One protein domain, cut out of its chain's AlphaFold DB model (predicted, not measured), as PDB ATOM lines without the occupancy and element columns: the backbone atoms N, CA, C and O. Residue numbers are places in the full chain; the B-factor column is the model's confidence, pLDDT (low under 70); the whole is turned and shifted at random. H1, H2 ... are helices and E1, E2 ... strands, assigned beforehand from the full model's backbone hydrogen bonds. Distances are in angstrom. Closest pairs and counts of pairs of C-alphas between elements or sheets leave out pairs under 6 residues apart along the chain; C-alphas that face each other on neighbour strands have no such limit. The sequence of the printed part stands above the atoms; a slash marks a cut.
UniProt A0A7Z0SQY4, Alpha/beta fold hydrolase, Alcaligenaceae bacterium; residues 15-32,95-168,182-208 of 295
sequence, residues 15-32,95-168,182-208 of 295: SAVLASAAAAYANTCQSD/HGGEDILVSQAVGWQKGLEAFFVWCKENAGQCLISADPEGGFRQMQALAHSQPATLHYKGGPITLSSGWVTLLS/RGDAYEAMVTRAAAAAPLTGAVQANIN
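Overview. This is residues 15 to 32, 95 to 168 and 182 to 208 of the 295 residues of the protein "Alpha/beta fold hydrolase" of Alcaligenaceae bacterium (UniProt A0A7Z0SQY4). A long helix, H2, and H3, which folds back from its far end, make an open V, while the helical hairpin of H4 and H5 packs on the earlier part of H2. The small strand hairpin of E1 and E2 lies beyond the end of H3, and H1 is near H4 and H5 but touches no helix. The printed part has 119 residues, mostly helix by its named elements, in the order H1 H2 H3 E1 E2 H4 H5, with one antiparallel sheet, E1 - E2. It is only just loose, close to compact, with a radius of gyration of the C-alphas of 16.7 A and spans of 52 by 40 by 23 A.

Arrangement. H1, residues 15 to 30, is close to but not clearly touching H5, residues 201 to 206; their closest C-alphas, Leu 18 and Asn 206, are 7.7 A apart. H2, residues 97 to 121, is the hub. With residues 113 to 120 alone it touches H3, residues 132 to 145, at a steep tilt of 59 degrees, opposite ways; the closest C-alphas, Phe 116 and Pro 132, are 5.3 A apart. E1, residues 149 to 152, and E2, residues 155 to 158, form an antiparallel hairpin, with N 157 and O 150 within hydrogen-bond range at 2.7 A. With residues 98 to 106 alone, H2 touches H4, residues 184 to 196, at a shallow tilt of 24 degrees, the same way; the closest C-alphas, Val 102 and Ala 193, are 5.3 A apart. In H1 to H5 every O i to N i+4 pair is within hydrogen-bond range.

Along the chain. H1 begins at C-alpha 15, (-28.908, -14.827, 32.186), and measures 22.4 A; H2 measures 36.3 A, H3 19.9 A and H4 18.3 A. H5 ends at C-alpha 206, (-32.150, -20.544, 26.145).

Size, cuts and confidence. The farthest C-alphas, Ser 31 and Gly 124, are 52.4 A apart. Residues 33 to 94 and 169 to 181 are not printed, with gaps of 29.0 A and 20.8 A. Residues 152 and 157 to 168 have pLDDT under 70.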
ATOM      1  N   SER A  15     -29.771 -14.621  33.351       81.81
ATOM      2  CA  SER A  15     -28.908 -14.827  32.186       81.81
ATOM      3  C   SER A  15     -27.479 -15.245  32.564       81.81
ATOM      4  O   SER A  15     -26.924 -16.136  31.931       81.81
ATOM      5  N   ALA A  16     -26.907 -14.703  33.647       84.69
ATOM      6  CA  ALA A  16     -25.564 -15.077  34.102       84.69
ATOM      7  C   ALA A  16     -25.490 -16.525  34.629       84.69
ATOM      8  O   ALA A  16     -24.478 -17.203  34.452       84.69
ATOM      9  N   VAL A  17     -26.561 -17.016  35.264       80.62
ATOM     10  CA  VAL A  17     -26.650 -18.408  35.737       80.62
ATOM     11  C   VAL A  17     -26.727 -19.363  34.550       80.62
ATOM     12  O   VAL A  17     -25.981 -20.341  34.503       80.62
ATOM     13  N   LEU A  18     -27.580 -19.050  33.573       83.06
ATOM     14  CA  LEU A  18     -27.731 -19.841  32.351       83.06
ATOM     15  C   LEU A  18     -26.462 -19.810  31.489       83.06
ATOM     16  O   LEU A  18     -26.049 -20.847  30.982       83.06
ATOM     17  N   ALA A  19     -25.802 -18.657  31.384       86.00
ATOM     18  CA  ALA A  19     -24.510 -18.498  30.720       86.00
ATOM     19  C   ALA A  19     -23.432 -19.394  31.343       86.00
ATOM     20  O   ALA A  19     -22.738 -20.121  30.635       86.00
ATOM     21  N   SER A  20     -23.320 -19.388  32.675       84.25
ATOM     22  CA  SER A  20     -22.359 -20.240  33.382       84.25
ATOM     23  C   SER A  20     -22.637 -21.729  33.158       84.25
ATOM     24  O   SER A  20     -21.692 -22.504  33.018       84.25
ATOM     25  N   ALA A  21     -23.910 -22.134  33.130       81.38
ATOM     26  CA  ALA A  21     -24.307 -23.513  32.862       81.38
ATOM     27  C   ALA A  21     -23.985 -23.933  31.420       81.38
ATOM     28  O   ALA A  21     -23.380 -24.982  31.195       81.38
ATOM     29  N   ALA A  22     -24.335 -23.084  30.454       83.94
ATOM     30  CA  ALA A  22     -24.089 -23.297  29.035       83.94
ATOM     31  C   ALA A  22     -22.588 -23.405  28.716       83.94
ATOM     32  O   ALA A  22     -22.178 -24.309  27.990       83.94
ATOM     33  N   ALA A  23     -21.758 -22.547  29.318       85.00
ATOM     34  CA  ALA A  23     -20.305 -22.615  29.180       85.00
ATOM     35  C   ALA A  23     -19.721 -23.909  29.777       85.00
ATOM     36  O   ALA A  23     -18.849 -24.529  29.173       85.00
ATOM     37  N   ALA A  24     -20.214 -24.352  30.940       82.31
ATOM     38  CA  ALA A  24     -19.771 -25.606  31.550       82.31
ATOM     39  C   ALA A  24     -20.112 -26.830  30.679       82.31
ATOM     40  O   ALA A  24     -19.281 -27.729  30.528       82.31
ATOM     41  N   TYR A  25     -21.300 -26.846  30.067       80.81
ATOM     42  CA  TYR A  25     -21.676 -27.871  29.092       80.81
ATOM     43  C   TYR A  25     -20.749 -27.853  27.869       80.81
ATOM     44  O   TYR A  25     -20.158 -28.882  27.546       80.81
ATOM     45  N   ALA A  26     -20.553 -26.686  27.245       79.75
ATOM     46  CA  ALA A  26     -19.714 -26.560  26.054       79.75
ATOM     47  C   ALA A  26     -18.267 -27.025  26.311       79.75
ATOM     48  O   ALA A  26     -17.700 -27.762  25.502       79.75
ATOM     49  N   ASN A  27     -17.705 -26.686  27.477       81.81
ATOM     50  CA  ASN A  27     -16.382 -27.147  27.906       81.81
ATOM     51  C   ASN A  27     -16.319 -28.666  28.122       81.81
ATOM     52  O   ASN A  27     -15.311 -29.290  27.799       81.81
ATOM     53  N   THR A  28     -17.381 -29.273  28.661       79.75
ATOM     54  CA  THR A  28     -17.434 -30.729  28.875       79.75
ATOM     55  C   THR A  28     -17.380 -31.465  27.537       79.75
ATOM     56  O   THR A  28     -16.574 -32.379  27.359       79.75
ATOM     57  N   CYS A  29     -18.183 -31.022  26.571       76.50
ATOM     58  CA  CYS A  29     -18.252 -31.625  25.245       76.50
ATOM     59  C   CYS A  29     -16.974 -31.427  24.413       76.50
ATOM     60  O   CYS A  29     -16.677 -32.272  23.577       76.50
ATOM     61  N   GLN A  30     -16.166 -30.389  24.668       75.00
ATOM     62  CA  GLN A  30     -14.887 -30.189  23.966       75.00
ATOM     63  C   GLN A  30     -13.898 -31.347  24.148       75.00
ATOM     64  O   GLN A  30     -13.030 -31.564  23.304       75.00
ATOM     65  N   SER A  31     -13.981 -32.049  25.279       78.44
ATOM     66  CA  SER A  31     -13.025 -33.106  25.619       78.44
ATOM     67  C   SER A  31     -13.155 -34.356  24.743       78.44
ATOM     68  O   SER A  31     -12.209 -35.141  24.674       78.44
ATOM     69  N   ASP A  32     -14.287 -34.525  24.054       83.69
ATOM     70  CA  ASP A  32     -14.522 -35.637  23.141       83.69
ATOM     71  C   ASP A  32     -14.309 -35.179  21.681       83.69
ATOM     72  O   ASP A  32     -15.067 -34.346  21.174       83.69
ATOM     73  N   HIS A  95     -33.609 -21.408   6.431       90.44
ATOM     74  CA  HIS A  95     -33.799 -20.525   7.578       90.44
ATOM     75  C   HIS A  95     -32.523 -20.395   8.418       90.44
ATOM     76  O   HIS A  95     -31.755 -21.341   8.608       90.44
ATOM     77  N   GLY A  96     -32.285 -19.190   8.940       87.38
ATOM     78  CA  GLY A  96     -31.213 -18.952   9.899       87.38
ATOM     79  C   GLY A  96     -31.557 -19.497  11.284       87.38
ATOM     80  O   GLY A  96     -32.726 -19.601  11.649       87.38
ATOM     81  N   GLY A  97     -30.533 -19.772  12.097       84.44
ATOM     82  CA  GLY A  97     -30.715 -20.259  13.467       84.44
ATOM     83  C   GLY A  97     -31.662 -19.392  14.301       84.44
ATOM     84  O   GLY A  97     -32.562 -19.917  14.943       84.44
ATOM     85  N   GLU A  98     -31.531 -18.061  14.249       86.62
ATOM     86  CA  GLU A  98     -32.440 -17.162  14.981       86.62
ATOM     87  C   GLU A  98     -33.900 -17.287  14.512       86.62
ATOM     88  O   GLU A  98     -34.805 -17.338  15.347       86.62
ATOM     89  N   ASP A  99     -34.134 -17.388  13.200       87.75
ATOM     90  CA  ASP A  99     -35.479 -17.514  12.624       87.75
ATOM     91  C   ASP A  99     -36.125 -18.844  13.022       87.75
ATOM     92  O   ASP A  99     -37.297 -18.886  13.407       87.75
ATOM     93  N   ILE A 100     -35.347 -19.930  13.007       86.69
ATOM     94  CA  ILE A 100     -35.774 -21.257  13.467       86.69
ATOM     95  C   ILE A 100     -36.184 -21.211  14.944       86.69
ATOM     96  O   ILE A 100     -37.214 -21.773  15.317       86.69
ATOM     97  N   LEU A 101     -35.415 -20.533  15.800       85.44
ATOM     98  CA  LEU A 101     -35.722 -20.454  17.232       85.44
ATOM     99  C   LEU A 101     -36.985 -19.645  17.510       85.44
ATOM    100  O   LEU A 101     -37.824 -20.070  18.306       85.44
ATOM    101  N   VAL A 102     -37.133 -18.493  16.859       87.44
ATOM    102  CA  VAL A 102     -38.301 -17.625  17.056       87.44
ATOM    103  C   VAL A 102     -39.560 -18.265  16.472       87.44
ATOM    104  O   VAL A 102     -40.599 -18.272  17.133       87.44
ATOM    105  N   SER A 103     -39.488 -18.848  15.275       88.44
ATOM    106  CA  SER A 103     -40.635 -19.528  14.658       88.44
ATOM    107  C   SER A 103     -41.105 -20.732  15.480       88.44
ATOM    108  O   SER A 103     -42.308 -20.873  15.699       88.44
ATOM    109  N   GLN A 104     -40.183 -21.532  16.027       88.25
ATOM    110  CA  GLN A 104     -40.510 -22.613  16.962       88.25
ATOM    111  C   GLN A 104     -41.134 -22.100  18.254       88.25
ATOM    112  O   GLN A 104     -42.137 -22.642  18.709       88.25
ATOM    113  N   ALA A 105     -40.579 -21.040  18.845       89.00
ATOM    114  CA  ALA A 105     -41.139 -20.442  20.053       89.00
ATOM    115  C   ALA A 105     -42.615 -20.066  19.849       89.00
ATOM    116  O   ALA A 105     -43.470 -20.420  20.666       89.00
ATOM    117  N   VAL A 106     -42.911 -19.406  18.727       92.31
ATOM    118  CA  VAL A 106     -44.270 -19.029  18.326       92.31
ATOM    119  C   VAL A 106     -45.135 -20.257  18.024       92.31
ATOM    120  O   VAL A 106     -46.303 -20.280  18.406       92.31
ATOM    121  N   GLY A 107     -44.590 -21.286  17.372       91.31
ATOM    122  CA  GLY A 107     -45.292 -22.545  17.108       91.31
ATOM    123  C   GLY A 107     -45.743 -23.240  18.396       91.31
ATOM    124  O   GLY A 107     -46.925 -23.551  18.549       91.31
ATOM    125  N   TRP A 108     -44.844 -23.380  19.373       91.69
ATOM    126  CA  TRP A 108     -45.165 -23.925  20.693       91.69
ATOM    127  C   TRP A 108     -46.178 -23.076  21.460       91.69
ATOM    128  O   TRP A 108     -47.079 -23.634  22.086       91.69
ATOM    129  N   GLN A 109     -46.070 -21.746  21.388       93.31
ATOM    130  CA  GLN A 109     -47.046 -20.831  21.989       93.31
ATOM    131  C   GLN A 109     -48.447 -21.087  21.420       93.31
ATOM    132  O   GLN A 109     -49.385 -21.310  22.180       93.31
ATOM    133  N   LYS A 110     -48.576 -21.145  20.088       93.56
ATOM    134  CA  LYS A 110     -49.848 -21.440  19.408       93.56
ATOM    135  C   LYS A 110     -50.390 -22.822  19.761       93.56
ATOM    136  O   LYS A 110     -51.586 -22.965  19.989       93.56
ATOM    137  N   GLY A 111     -49.526 -23.836  19.830       91.62
ATOM    138  CA  GLY A 111     -49.920 -25.183  20.248       91.62
ATOM    139  C   GLY A 111     -50.478 -25.205  21.673       91.62
ATOM    140  O   GLY A 111     -51.501 -25.840  21.935       91.62
ATOM    141  N   LEU A 112     -49.855 -24.458  22.586       92.50
ATOM    142  CA  LEU A 112     -50.312 -24.327  23.966       92.50
ATOM    143  C   LEU A 112     -51.639 -23.554  24.066       92.50
ATOM    144  O   LEU A 112     -52.541 -23.967  24.792       92.50
ATOM    145  N   GLU A 113     -51.801 -22.483  23.292       94.56
ATOM    146  CA  GLU A 113     -53.062 -21.741  23.182       94.56
ATOM    147  C   GLU A 113     -54.193 -22.614  22.619       94.56
ATOM    148  O   GLU A 113     -55.300 -22.615  23.161       94.56
ATOM    149  N   ALA A 114     -53.913 -23.423  21.593       93.06
ATOM    150  CA  ALA A 114     -54.866 -24.389  21.052       93.06
ATOM    151  C   ALA A 114     -55.264 -25.443  22.098       93.06
ATOM    152  O   ALA A 114     -56.442 -25.789  22.213       93.06
ATOM    153  N   PHE A 115     -54.313 -25.907  22.916       93.19
ATOM    154  CA  PHE A 115     -54.609 -26.778  24.054       93.19
ATOM    155  C   PHE A 115     -55.503 -26.089  25.094       93.19
ATOM    156  O   PHE A 115     -56.433 -26.715  25.603       93.19
ATOM    157  N   PHE A 116     -55.284 -24.809  25.399       95.81
ATOM    158  CA  PHE A 116     -56.141 -24.069  26.328       95.81
ATOM    159  C   PHE A 116     -57.574 -23.924  25.814       95.81
ATOM    160  O   PHE A 116     -58.512 -24.070  26.599       95.81
ATOM    161  N   VAL A 117     -57.756 -23.686  24.513       95.12
ATOM    162  CA  VAL A 117     -59.083 -23.688  23.877       95.12
ATOM    163  C   VAL A 117     -59.733 -25.064  24.019       95.12
ATOM    164  O   VAL A 117     -60.815 -25.166  24.601       95.12
ATOM    165  N   TRP A 118     -59.032 -26.128  23.613       94.44
ATOM    166  CA  TRP A 118     -59.529 -27.501  23.733       94.44
ATOM    167  C   TRP A 118     -59.905 -27.858  25.178       94.44
ATOM    168  O   TRP A 118     -60.956 -28.445  25.426       94.44
ATOM    169  N   CYS A 119     -59.085 -27.463  26.151       96.44
ATOM    170  CA  CYS A 119     -59.306 -27.732  27.567       96.44
ATOM    171  C   CYS A 119     -60.598 -27.079  28.094       96.44
ATOM    172  O   CYS A 119     -61.325 -27.712  28.862       96.44
ATOM    173  N   LYS A 120     -60.919 -25.850  27.659       96.31
ATOM    174  CA  LYS A 120     -62.192 -25.182  28.001       96.31
ATOM    175  C   LYS A 120     -63.388 -25.910  27.397       96.31
ATOM    176  O   LYS A 120     -64.389 -26.117  28.078       96.31
ATOM    177  N   GLU A 121     -63.275 -26.323  26.139       95.94
ATOM    178  CA  GLU A 121     -64.334 -27.036  25.414       95.94
ATOM    179  C   GLU A 121     -64.558 -28.460  25.947       95.94
ATOM    180  O   GLU A 121     -65.645 -29.018  25.811       95.94
ATOM    181  N   ASN A 122     -63.554 -29.035  26.613       96.12
ATOM    182  CA  ASN A 122     -63.561 -30.398  27.137       96.12
ATOM    183  C   ASN A 122     -63.436 -30.410  28.666       96.12
ATOM    184  O   ASN A 122     -62.658 -31.178  29.233       96.12
ATOM    185  N   ALA A 123     -64.223 -29.575  29.351       93.50
ATOM    186  CA  ALA A 123     -64.105 -29.372  30.796       93.50
ATOM    187  C   ALA A 123     -64.196 -30.661  31.639       93.50
ATOM    188  O   ALA A 123     -63.517 -30.781  32.655       93.50
ATOM    189  N   GLY A 124     -64.964 -31.661  31.187       94.62
ATOM    190  CA  GLY A 124     -65.050 -32.974  31.842       94.62
ATOM    191  C   GLY A 124     -63.794 -33.850  31.714       94.62
ATOM    192  O   GLY A 124     -63.675 -34.839  32.429       94.62
ATOM    193  N   GLN A 125     -62.866 -33.504  30.816       94.44
ATOM    194  CA  GLN A 125     -61.619 -34.236  30.560       94.44
ATOM    195  C   GLN A 125     -60.369 -33.442  30.967       94.44
ATOM    196  O   GLN A 125     -59.292 -34.019  31.090       94.44
ATOM    197  N   CYS A 126     -60.493 -32.130  31.187       92.69
ATOM    198  CA  CYS A 126     -59.365 -31.261  31.491       92.69
ATOM    199  C   CYS A 126     -59.483 -30.627  32.884       92.69
ATOM    200  O   CYS A 126     -60.355 -29.796  33.141       92.69
ATOM    201  N   LEU A 127     -58.549 -30.975  33.775       90.94
ATOM    202  CA  LEU A 127     -58.545 -30.549  35.184       90.94
ATOM    203  C   LEU A 127     -58.356 -29.039  35.384       90.94
ATOM    204  O   LEU A 127     -58.748 -28.508  36.417       90.94
ATOM    205  N   ILE A 128     -57.761 -28.352  34.407       92.94
ATOM    206  CA  ILE A 128     -57.503 -26.906  34.457       92.94
ATOM    207  C   ILE A 128     -58.519 -26.101  33.632       92.94
ATOM    208  O   ILE A 128     -58.317 -24.920  33.397       92.94
ATOM    209  N   SER A 129     -59.618 -26.721  33.190       93.12
ATOM    210  CA  SER A 129     -60.600 -26.137  32.259       93.12
ATOM    211  C   SER A 129     -61.236 -24.822  32.709       93.12
ATOM    212  O   SER A 129     -61.597 -24.011  31.858       93.12
ATOM    213  N   ALA A 130     -61.336 -24.585  34.020       94.25
ATOM    214  CA  ALA A 130     -61.853 -23.333  34.571       94.25
ATOM    215  C   ALA A 130     -60.990 -22.117  34.181       94.25
ATOM    216  O   ALA A 130     -61.527 -21.058  33.862       94.25
ATOM    217  N   ASP A 131     -59.665 -22.284  34.174       95.81
ATOM    218  CA  ASP A 131     -58.691 -21.287  33.728       95.81
ATOM    219  C   ASP A 131     -57.399 -21.991  33.264       95.81
ATOM    220  O   ASP A 131     -56.455 -22.134  34.046       95.81
ATOM    221  N   PRO A 132     -57.337 -22.486  32.010       95.81
ATOM    222  CA  PRO A 132     -56.214 -23.314  31.573       95.81
ATOM    223  C   PRO A 132     -54.891 -22.560  31.524       95.81
ATOM    224  O   PRO A 132     -53.857 -23.098  31.912       95.81
ATOM    225  N   GLU A 133     -54.923 -21.303  31.077       94.44
ATOM    226  CA  GLU A 133     -53.722 -20.480  31.024       94.44
ATOM    227  C   GLU A 133     -53.258 -20.108  32.434       94.44
ATOM    228  O   GLU A 133     -52.078 -20.276  32.751       94.44
ATOM    229  N   GLY A 134     -54.165 -19.655  33.308       94.00
ATOM    230  CA  GLY A 134     -53.822 -19.354  34.697       94.00
ATOM    231  C   GLY A 134     -53.312 -20.585  35.444       94.00
ATOM    232  O   GLY A 134     -52.291 -20.503  36.127       94.00
ATOM    233  N   GLY A 135     -53.937 -21.747  35.236       92.44
ATOM    234  CA  GLY A 135     -53.484 -23.029  35.774       92.44
ATOM    235  C   GLY A 135     -52.085 -23.407  35.283       92.44
ATOM    236  O   GLY A 135     -51.229 -23.776  36.088       92.44
ATOM    237  N   PHE A 136     -51.800 -23.247  33.987       90.00
ATOM    238  CA  PHE A 136     -50.459 -23.463  33.438       90.00
ATOM    239  C   PHE A 136     -49.421 -22.517  34.051       90.00
ATOM    240  O   PHE A 136     -48.364 -22.964  34.504       90.00
ATOM    241  N   ARG A 137     -49.727 -21.219  34.138       87.81
ATOM    242  CA  ARG A 137     -48.840 -20.216  34.753       87.81
ATOM    243  C   ARG A 137     -48.604 -20.495  36.235       87.81
ATOM    244  O   ARG A 137     -47.482 -20.336  36.714       87.81
ATOM    245  N   GLN A 138     -49.622 -20.957  36.958       87.19
ATOM    246  CA  GLN A 138     -49.487 -21.374  38.350       87.19
ATOM    247  C   GLN A 138     -48.554 -22.583  38.480       87.19
ATOM    248  O   GLN A 138     -47.664 -22.569  39.331       87.19
ATOM    249  N   MET A 139     -48.703 -23.599  37.623       83.69
ATOM    250  CA  MET A 139     -47.788 -24.745  37.587       83.69
ATOM    251  C   MET A 139     -46.347 -24.311  37.294       83.69
ATOM    252  O   MET A 139     -45.426 -24.767  37.968       83.69
ATOM    253  N   GLN A 140     -46.146 -23.394  36.345       79.88
ATOM    254  CA  GLN A 140     -44.825 -22.855  36.018       79.88
ATOM    255  C   GLN A 140     -44.208 -22.101  37.211       79.88
ATOM    256  O   GLN A 140     -43.067 -22.363  37.589       79.88
ATOM    257  N   ALA A 141     -44.979 -21.237  37.879       80.19
ATOM    258  CA  ALA A 141     -44.534 -20.510  39.070       80.19
ATOM    259  C   ALA A 141     -44.204 -21.439  40.256       80.19
ATOM    260  O   ALA A 141     -43.248 -21.195  41.001       80.19
ATOM    261  N   LEU A 142     -44.963 -22.526  40.425       79.06
ATOM    262  CA  LEU A 142     -44.663 -23.566  41.411       79.06
ATOM    263  C   LEU A 142     -43.360 -24.292  41.064       79.06
ATOM    264  O   LEU A 142     -42.501 -24.417  41.931       79.06
ATOM    265  N   ALA A 143     -43.162 -24.677  39.801       75.88
ATOM    266  CA  ALA A 143     -41.920 -25.305  39.350       75.88
ATOM    267  C   ALA A 143     -40.691 -24.399  39.556       75.88
ATOM    268  O   ALA A 143     -39.609 -24.897  39.864       75.88
ATOM    269  N   HIS A 144     -40.847 -23.076  39.442       73.56
ATOM    270  CA  HIS A 144     -39.782 -22.113  39.743       73.56
ATOM    271  C   HIS A 144     -39.454 -22.007  41.234       73.56
ATOM    272  O   HIS A 144     -38.287 -21.906  41.612       73.56
ATOM    273  N   SER A 145     -40.481 -21.937  42.081       76.25
ATOM    274  CA  SER A 145     -40.322 -21.611  43.506       76.25
ATOM    275  C   SER A 145     -40.093 -22.839  44.386       76.25
ATOM    276  O   SER A 145     -39.442 -22.733  45.426       76.25
ATOM    277  N   GLN A 146     -40.617 -23.994  43.977       77.12
ATOM    278  CA  GLN A 146     -40.569 -25.263  44.696       77.12
ATOM    279  C   GLN A 146     -40.374 -26.419  43.702       77.12
ATOM    280  O   GLN A 146     -41.295 -27.207  43.473       77.12
ATOM    281  N   PRO A 147     -39.190 -26.531  43.079       71.81
ATOM    282  CA  PRO A 147     -38.950 -27.580  42.104       71.81
ATOM    283  C   PRO A 147     -39.054 -28.957  42.767       71.81
ATOM    284  O   PRO A 147     -38.357 -29.266  43.738       71.81
ATOM    285  N   ALA A 148     -39.942 -29.798  42.242       70.62
ATOM    286  CA  ALA A 148     -40.095 -31.169  42.703       70.62
ATOM    287  C   ALA A 148     -38.904 -32.020  42.234       70.62
ATOM    288  O   ALA A 148     -38.309 -31.752  41.197       70.62
ATOM    289  N   THR A 149     -38.539 -33.063  42.977       75.31
ATOM    290  CA  THR A 149     -37.509 -34.021  42.542       75.31
ATOM    291  C   THR A 149     -38.167 -35.349  42.206       75.31
ATOM    292  O   THR A 149     -38.823 -35.952  43.052       75.31
ATOM    293  N   LEU A 150     -37.990 -35.810  40.970       72.62
ATOM    294  CA  LEU A 150     -38.397 -37.129  40.507       72.62
ATOM    295  C   LEU A 150     -37.180 -38.059  40.520       72.62
ATOM    296  O   LEU A 150     -36.133 -37.706  39.991       72.62
ATOM    297  N   HIS A 151     -37.301 -39.266  41.065       76.31
ATOM    298  CA  HIS A 151     -36.249 -40.274  40.925       76.31
ATOM    299  C   HIS A 151     -36.449 -41.062  39.625       76.31
ATOM    300  O   HIS A 151     -37.440 -41.775  39.477       76.31
ATOM    301  N   TYR A 152     -35.505 -40.963  38.691       61.81
ATOM    302  CA  TYR A 152     -35.524 -41.695  37.423       61.81
ATOM    303  C   TYR A 152     -34.239 -42.509  37.266       61.81
ATOM    304  O   TYR A 152     -33.142 -41.985  37.447       61.81
ATOM    305  N   LYS A 153     -34.370 -43.807  36.954       71.25
ATOM    306  CA  LYS A 153     -33.243 -44.759  36.825       71.25
ATOM    307  C   LYS A 153     -32.219 -44.675  37.978       71.25
ATOM    308  O   LYS A 153     -31.022 -44.806  37.766       71.25
ATOM    309  N   GLY A 154     -32.697 -44.454  39.205       76.81
ATOM    310  CA  GLY A 154     -31.861 -44.391  40.411       76.81
ATOM    311  C   GLY A 154     -31.212 -43.031  40.704       76.81
ATOM    312  O   GLY A 154     -30.586 -42.897  41.750       76.81
ATOM    313  N   GLY A 155     -31.386 -42.019  39.847       73.25
ATOM    314  CA  GLY A 155     -30.873 -40.661  40.059       73.25
ATOM    315  C   GLY A 155     -31.984 -39.628  40.304       73.25
ATOM    316  O   GLY A 155     -33.089 -39.792  39.780       73.25
ATOM    317  N   PRO A 156     -31.731 -38.566  41.091       75.06
ATOM    318  CA  PRO A 156     -32.667 -37.455  41.227       75.06
ATOM    319  C   PRO A 156     -32.671 -36.585  39.958       75.06
ATOM    320  O   PRO A 156     -31.626 -36.123  39.507       75.06
ATOM    321  N   ILE A 157     -33.856 -36.316  39.412       67.19
ATOM    322  CA  ILE A 157     -34.122 -35.322  38.368       67.19
ATOM    323  C   ILE A 157     -34.958 -34.213  38.996       67.19
ATOM    324  O   ILE A 157     -36.050 -34.453  39.503       67.19
ATOM    325  N   THR A 158     -34.456 -32.984  38.963       67.75
ATOM    326  CA  THR A 158     -35.225 -31.816  39.401       67.75
ATOM    327  C   THR A 158     -36.212 -31.424  38.302       67.75
ATOM    328  O   THR A 158     -35.805 -31.085  37.194       67.75
ATOM    329  N   LEU A 159     -37.506 -31.469  38.607       61.41
ATOM    330  CA  LEU A 159     -38.561 -30.899  37.784       61.41
ATOM    331  C   LEU A 159     -38.445 -29.380  37.870       61.41
ATOM    332  O   LEU A 159     -38.704 -28.781  38.913       61.41
ATOM    333  N   SER A 160     -38.030 -28.773  36.767       61.94
ATOM    334  CA  SER A 160     -38.023 -27.329  36.592       61.94
ATOM    335  C   SER A 160     -38.853 -26.961  35.364       61.94
ATOM    336  O   SER A 160     -39.106 -27.789  34.492       61.94
ATOM    337  N   SER A 161     -39.271 -25.706  35.302       59.34
ATOM    338  CA  SER A 161     -39.865 -25.038  34.133       59.34
ATOM    339  C   SER A 161     -38.995 -25.079  32.872       59.34
ATOM    340  O   SER A 161     -39.513 -24.929  31.767       59.34
ATOM    341  N   GLY A 162     -37.685 -25.288  33.025       53.88
ATOM    342  CA  GLY A 162     -36.794 -25.691  31.949       53.88
ATOM    343  C   GLY A 162     -36.803 -27.209  31.861       53.88
ATOM    344  O   GLY A 162     -36.135 -27.884  32.645       53.88
ATOM    345  N   TRP A 163     -37.583 -27.758  30.933       49.47
ATOM    346  CA  TRP A 163     -37.493 -29.175  30.606       49.47
ATOM    347  C   TRP A 163     -36.044 -29.572  30.280       49.47
ATOM    348  O   TRP A 163     -35.223 -28.762  29.844       49.47
ATOM    349  N   VAL A 164     -35.752 -30.842  30.560       48.19
ATOM    350  CA  VAL A 164     -34.470 -31.534  30.408       48.19
ATOM    351  C   VAL A 164     -33.975 -31.448  28.965       48.19
ATOM    352  O   VAL A 164     -34.210 -32.350  28.166       48.19
ATOM    353  N   THR A 165     -33.273 -30.372  28.618       47.41
ATOM    354  CA  THR A 165     -32.678 -30.277  27.279       47.41
ATOM    355  C   THR A 165     -31.422 -29.425  27.197       47.41
ATOM    356  O   THR A 165     -30.954 -29.158  26.103       47.41
ATOM    357  N   LEU A 166     -30.801 -29.052  28.321       49.09
ATOM    358  CA  LEU A 166     -29.443 -28.492  28.265       49.09
ATOM    359  C   LEU A 166     -28.365 -29.551  27.968       49.09
ATOM    360  O   LEU A 166     -27.212 -29.189  27.782       49.09
ATOM    361  N   LEU A 167     -28.707 -30.846  27.931       53.88
ATOM    362  CA  LEU A 167     -27.732 -31.944  27.946       53.88
ATOM    363  C   LEU A 167     -28.053 -33.049  26.925       53.88
ATOM    364  O   LEU A 167     -28.016 -34.231  27.261       53.88
ATOM    365  N   SER A 168     -28.415 -32.696  25.692       59.94
ATOM    366  CA  SER A 168     -28.596 -33.684  24.622       59.94
ATOM    367  C   SER A 168     -27.633 -33.432  23.465       59.94
ATOM    368  O   SER A 168     -27.215 -32.304  23.213       59.94
ATOM    369  N   ARG A 182     -23.216 -13.986  19.467       90.31
ATOM    370  CA  ARG A 182     -22.764 -14.031  20.875       90.31
ATOM    371  C   ARG A 182     -23.039 -12.720  21.629       90.31
ATOM    372  O   ARG A 182     -23.314 -11.688  21.014       90.31
ATOM    373  N   GLY A 183     -22.904 -12.754  22.957       89.44
ATOM    374  CA  GLY A 183     -22.980 -11.569  23.826       89.44
ATOM    375  C   GLY A 183     -24.351 -10.889  23.797       89.44
ATOM    376  O   GLY A 183     -25.375 -11.563  23.721       89.44
ATOM    377  N   ASP A 184     -24.374  -9.555  23.803       91.12
ATOM    378  CA  ASP A 184     -25.610  -8.755  23.851       91.12
ATOM    379  C   ASP A 184     -26.588  -9.067  22.709       91.12
ATOM    380  O   ASP A 184     -27.804  -8.972  22.877       91.12
ATOM    381  N   ALA A 185     -26.079  -9.485  21.546       91.62
ATOM    382  CA  ALA A 185     -26.922  -9.893  20.428       91.62
ATOM    383  C   ALA A 185     -27.743 -11.155  20.748       91.62
ATOM    384  O   ALA A 185     -28.906 -11.235  20.348       91.62
ATOM    385  N   TYR A 186     -27.167 -12.099  21.498       91.50
ATOM    386  CA  TYR A 186     -27.873 -13.293  21.957       91.50
ATOM    387  C   TYR A 186     -28.960 -12.935  22.975       91.50
ATOM    388  O   TYR A 186     -30.100 -13.376  22.855       91.50
ATOM    389  N   GLU A 187     -28.646 -12.075  23.945       91.00
ATOM    390  CA  GLU A 187     -29.628 -11.634  24.946       91.00
ATOM    391  C   GLU A 187     -30.785 -10.850  24.308       91.00
ATOM    392  O   GLU A 187     -31.949 -11.014  24.689       91.00
ATOM    393  N   ALA A 188     -30.495 -10.051  23.277       90.56
ATOM    394  CA  ALA A 188     -31.523  -9.397  22.478       90.56
ATOM    395  C   ALA A 188     -32.413 -10.416  21.745       90.56
ATOM    396  O   ALA A 188     -33.628 -10.230  21.695       90.56
ATOM    397  N   MET A 189     -31.847 -11.504  21.211       91.06
ATOM    398  CA  MET A 189     -32.614 -12.595  20.595       91.06
ATOM    399  C   MET A 189     -33.507 -13.309  21.622       91.06
ATOM    400  O   MET A 189     -34.691 -13.501  21.351       91.06
ATOM    401  N   VAL A 190     -32.992 -13.631  22.816       91.31
ATOM    402  CA  VAL A 190     -33.782 -14.220  23.919       91.31
ATOM    403  C   VAL A 190     -34.954 -13.309  24.289       91.31
ATOM    404  O   VAL A 190     -36.085 -13.774  24.423       91.31
ATOM    405  N   THR A 191     -34.709 -12.000  24.383       91.12
ATOM    406  CA  THR A 191     -35.747 -11.000  24.672       91.12
ATOM    407  C   THR A 191     -36.810 -10.953  23.574       91.12
ATOM    408  O   THR A 191     -38.003 -10.943  23.875       91.12
ATOM    409  N   ARG A 192     -36.404 -10.972  22.294       91.06
ATOM    410  CA  ARG A 192     -37.340 -11.023  21.158       91.06
ATOM    411  C   ARG A 192     -38.195 -12.288  21.187       91.06
ATOM    412  O   ARG A 192     -39.406 -12.189  21.016       91.06
ATOM    413  N   ALA A 193     -37.589 -13.449  21.430       92.12
ATOM    414  CA  ALA A 193     -38.310 -14.716  21.513       92.12
ATOM    415  C   ALA A 193     -39.329 -14.706  22.663       92.12
ATOM    416  O   ALA A 193     -40.490 -15.044  22.451       92.12
ATOM    417  N   ALA A 194     -38.929 -14.249  23.855       91.38
ATOM    418  CA  ALA A 194     -39.817 -14.131  25.012       91.38
ATOM    419  C   ALA A 194     -40.985 -13.157  24.774       91.38
ATOM    420  O   ALA A 194     -42.097 -13.411  25.230       91.38
ATOM    421  N   ALA A 195     -40.758 -12.064  24.040       92.06
ATOM    422  CA  ALA A 195     -41.817 -11.129  23.667       92.06
ATOM    423  C   ALA A 195     -42.779 -11.715  22.617       92.06
ATOM    424  O   ALA A 195     -43.985 -11.503  22.709       92.06
ATOM    425  N   ALA A 196     -42.256 -12.454  21.634       93.00
ATOM    426  CA  ALA A 196     -43.059 -13.090  20.589       93.00
ATOM    427  C   ALA A 196     -43.896 -14.271  21.113       93.00
ATOM    428  O   ALA A 196     -44.956 -14.566  20.568       93.00
ATOM    429  N   ALA A 197     -43.415 -14.942  22.159       93.56
ATOM    430  CA  ALA A 197     -44.018 -16.135  22.733       93.56
ATOM    431  C   ALA A 197     -43.870 -16.128  24.271       93.56
ATOM    432  O   ALA A 197     -42.897 -16.671  24.801       93.56
ATOM    433  N   PRO A 198     -44.812 -15.513  25.012       90.94
ATOM    434  CA  PRO A 198     -44.660 -15.268  26.450       90.94
ATOM    435  C   PRO A 198     -44.538 -16.512  27.340       90.94
ATOM    436  O   PRO A 198     -44.045 -16.400  28.461       90.94
ATOM    437  N   LEU A 199     -45.015 -17.679  26.895       88.06
ATOM    438  CA  LEU A 199     -44.969 -18.925  27.673       88.06
ATOM    439  C   LEU A 199     -43.792 -19.828  27.289       88.06
ATOM    440  O   LEU A 199     -43.325 -20.606  28.120       88.06
ATOM    441  N   THR A 200     -43.307 -19.731  26.051       88.31
ATOM    442  CA  THR A 200     -42.368 -20.702  25.459       88.31
ATOM    443  C   THR A 200     -41.076 -20.067  24.949       88.31
ATOM    444  O   THR A 200     -40.059 -20.750  24.841       88.31
ATOM    445  N   GLY A 201     -41.065 -18.766  24.662       90.06
ATOM    446  CA  GLY A 201     -39.990 -18.119  23.914       90.06
ATOM    447  C   GLY A 201     -38.657 -18.031  24.639       90.06
ATOM    448  O   GLY A 201     -37.623 -18.328  24.045       90.06
ATOM    449  N   ALA A 202     -38.664 -17.697  25.930       88.69
ATOM    450  CA  ALA A 202     -37.441 -17.694  26.731       88.69
ATOM    451  C   ALA A 202     -36.822 -19.100  26.814       88.69
ATOM    452  O   ALA A 202     -35.622 -19.261  26.596       88.69
ATOM    453  N   VAL A 203     -37.660 -20.119  27.039       85.12
ATOM    454  CA  VAL A 203     -37.232 -21.523  27.105       85.12
ATOM    455  C   VAL A 203     -36.612 -21.957  25.779       85.12
ATOM    456  O   VAL A 203     -35.485 -22.453  25.760       85.12
ATOM    457  N   GLN A 204     -37.322 -21.717  24.672       85.19
ATOM    458  CA  GLN A 204     -36.891 -22.104  23.330       85.19
ATOM    459  C   GLN A 204     -35.617 -21.382  22.885       85.19
ATOM    460  O   GLN A 204     -34.815 -21.946  22.151       85.19
ATOM    461  N   ALA A 205     -35.399 -20.141  23.317       87.56
ATOM    462  CA  ALA A 205     -34.145 -19.453  23.048       87.56
ATOM    463  C   ALA A 205     -33.002 -20.052  23.880       87.56
ATOM    464  O   ALA A 205     -31.970 -20.442  23.331       87.56
ATOM    465  N   ASN A 206     -33.199 -20.167  25.199       87.00
ATOM    466  CA  ASN A 206     -32.150 -20.544  26.145       87.00
ATOM    467  C   ASN A 206     -31.704 -22.010  26.040       87.00
ATOM    468  O   ASN A 206     -30.584 -22.316  26.448       87.00
ATOM    469  N   ILE A 207     -32.512 -22.904  25.459       82.44
ATOM    470  CA  ILE A 207     -32.099 -24.286  25.155       82.44
ATOM    471  C   ILE A 207     -30.831 -24.341  24.282       82.44
ATOM    472  O   ILE A 207     -29.987 -25.208  24.476       82.44
ATOM    473  N   ASN A 208     -30.655 -23.360  23.388       84.62
ATOM    474  CA  ASN A 208     -29.517 -23.247  22.474       84.62
ATOM    475  C   ASN A 208     -28.462 -22.239  22.956       84.62
ATOM    476  O   ASN A 208     -27.544 -21.879  22.220       84.62
TER     477      ASN A 208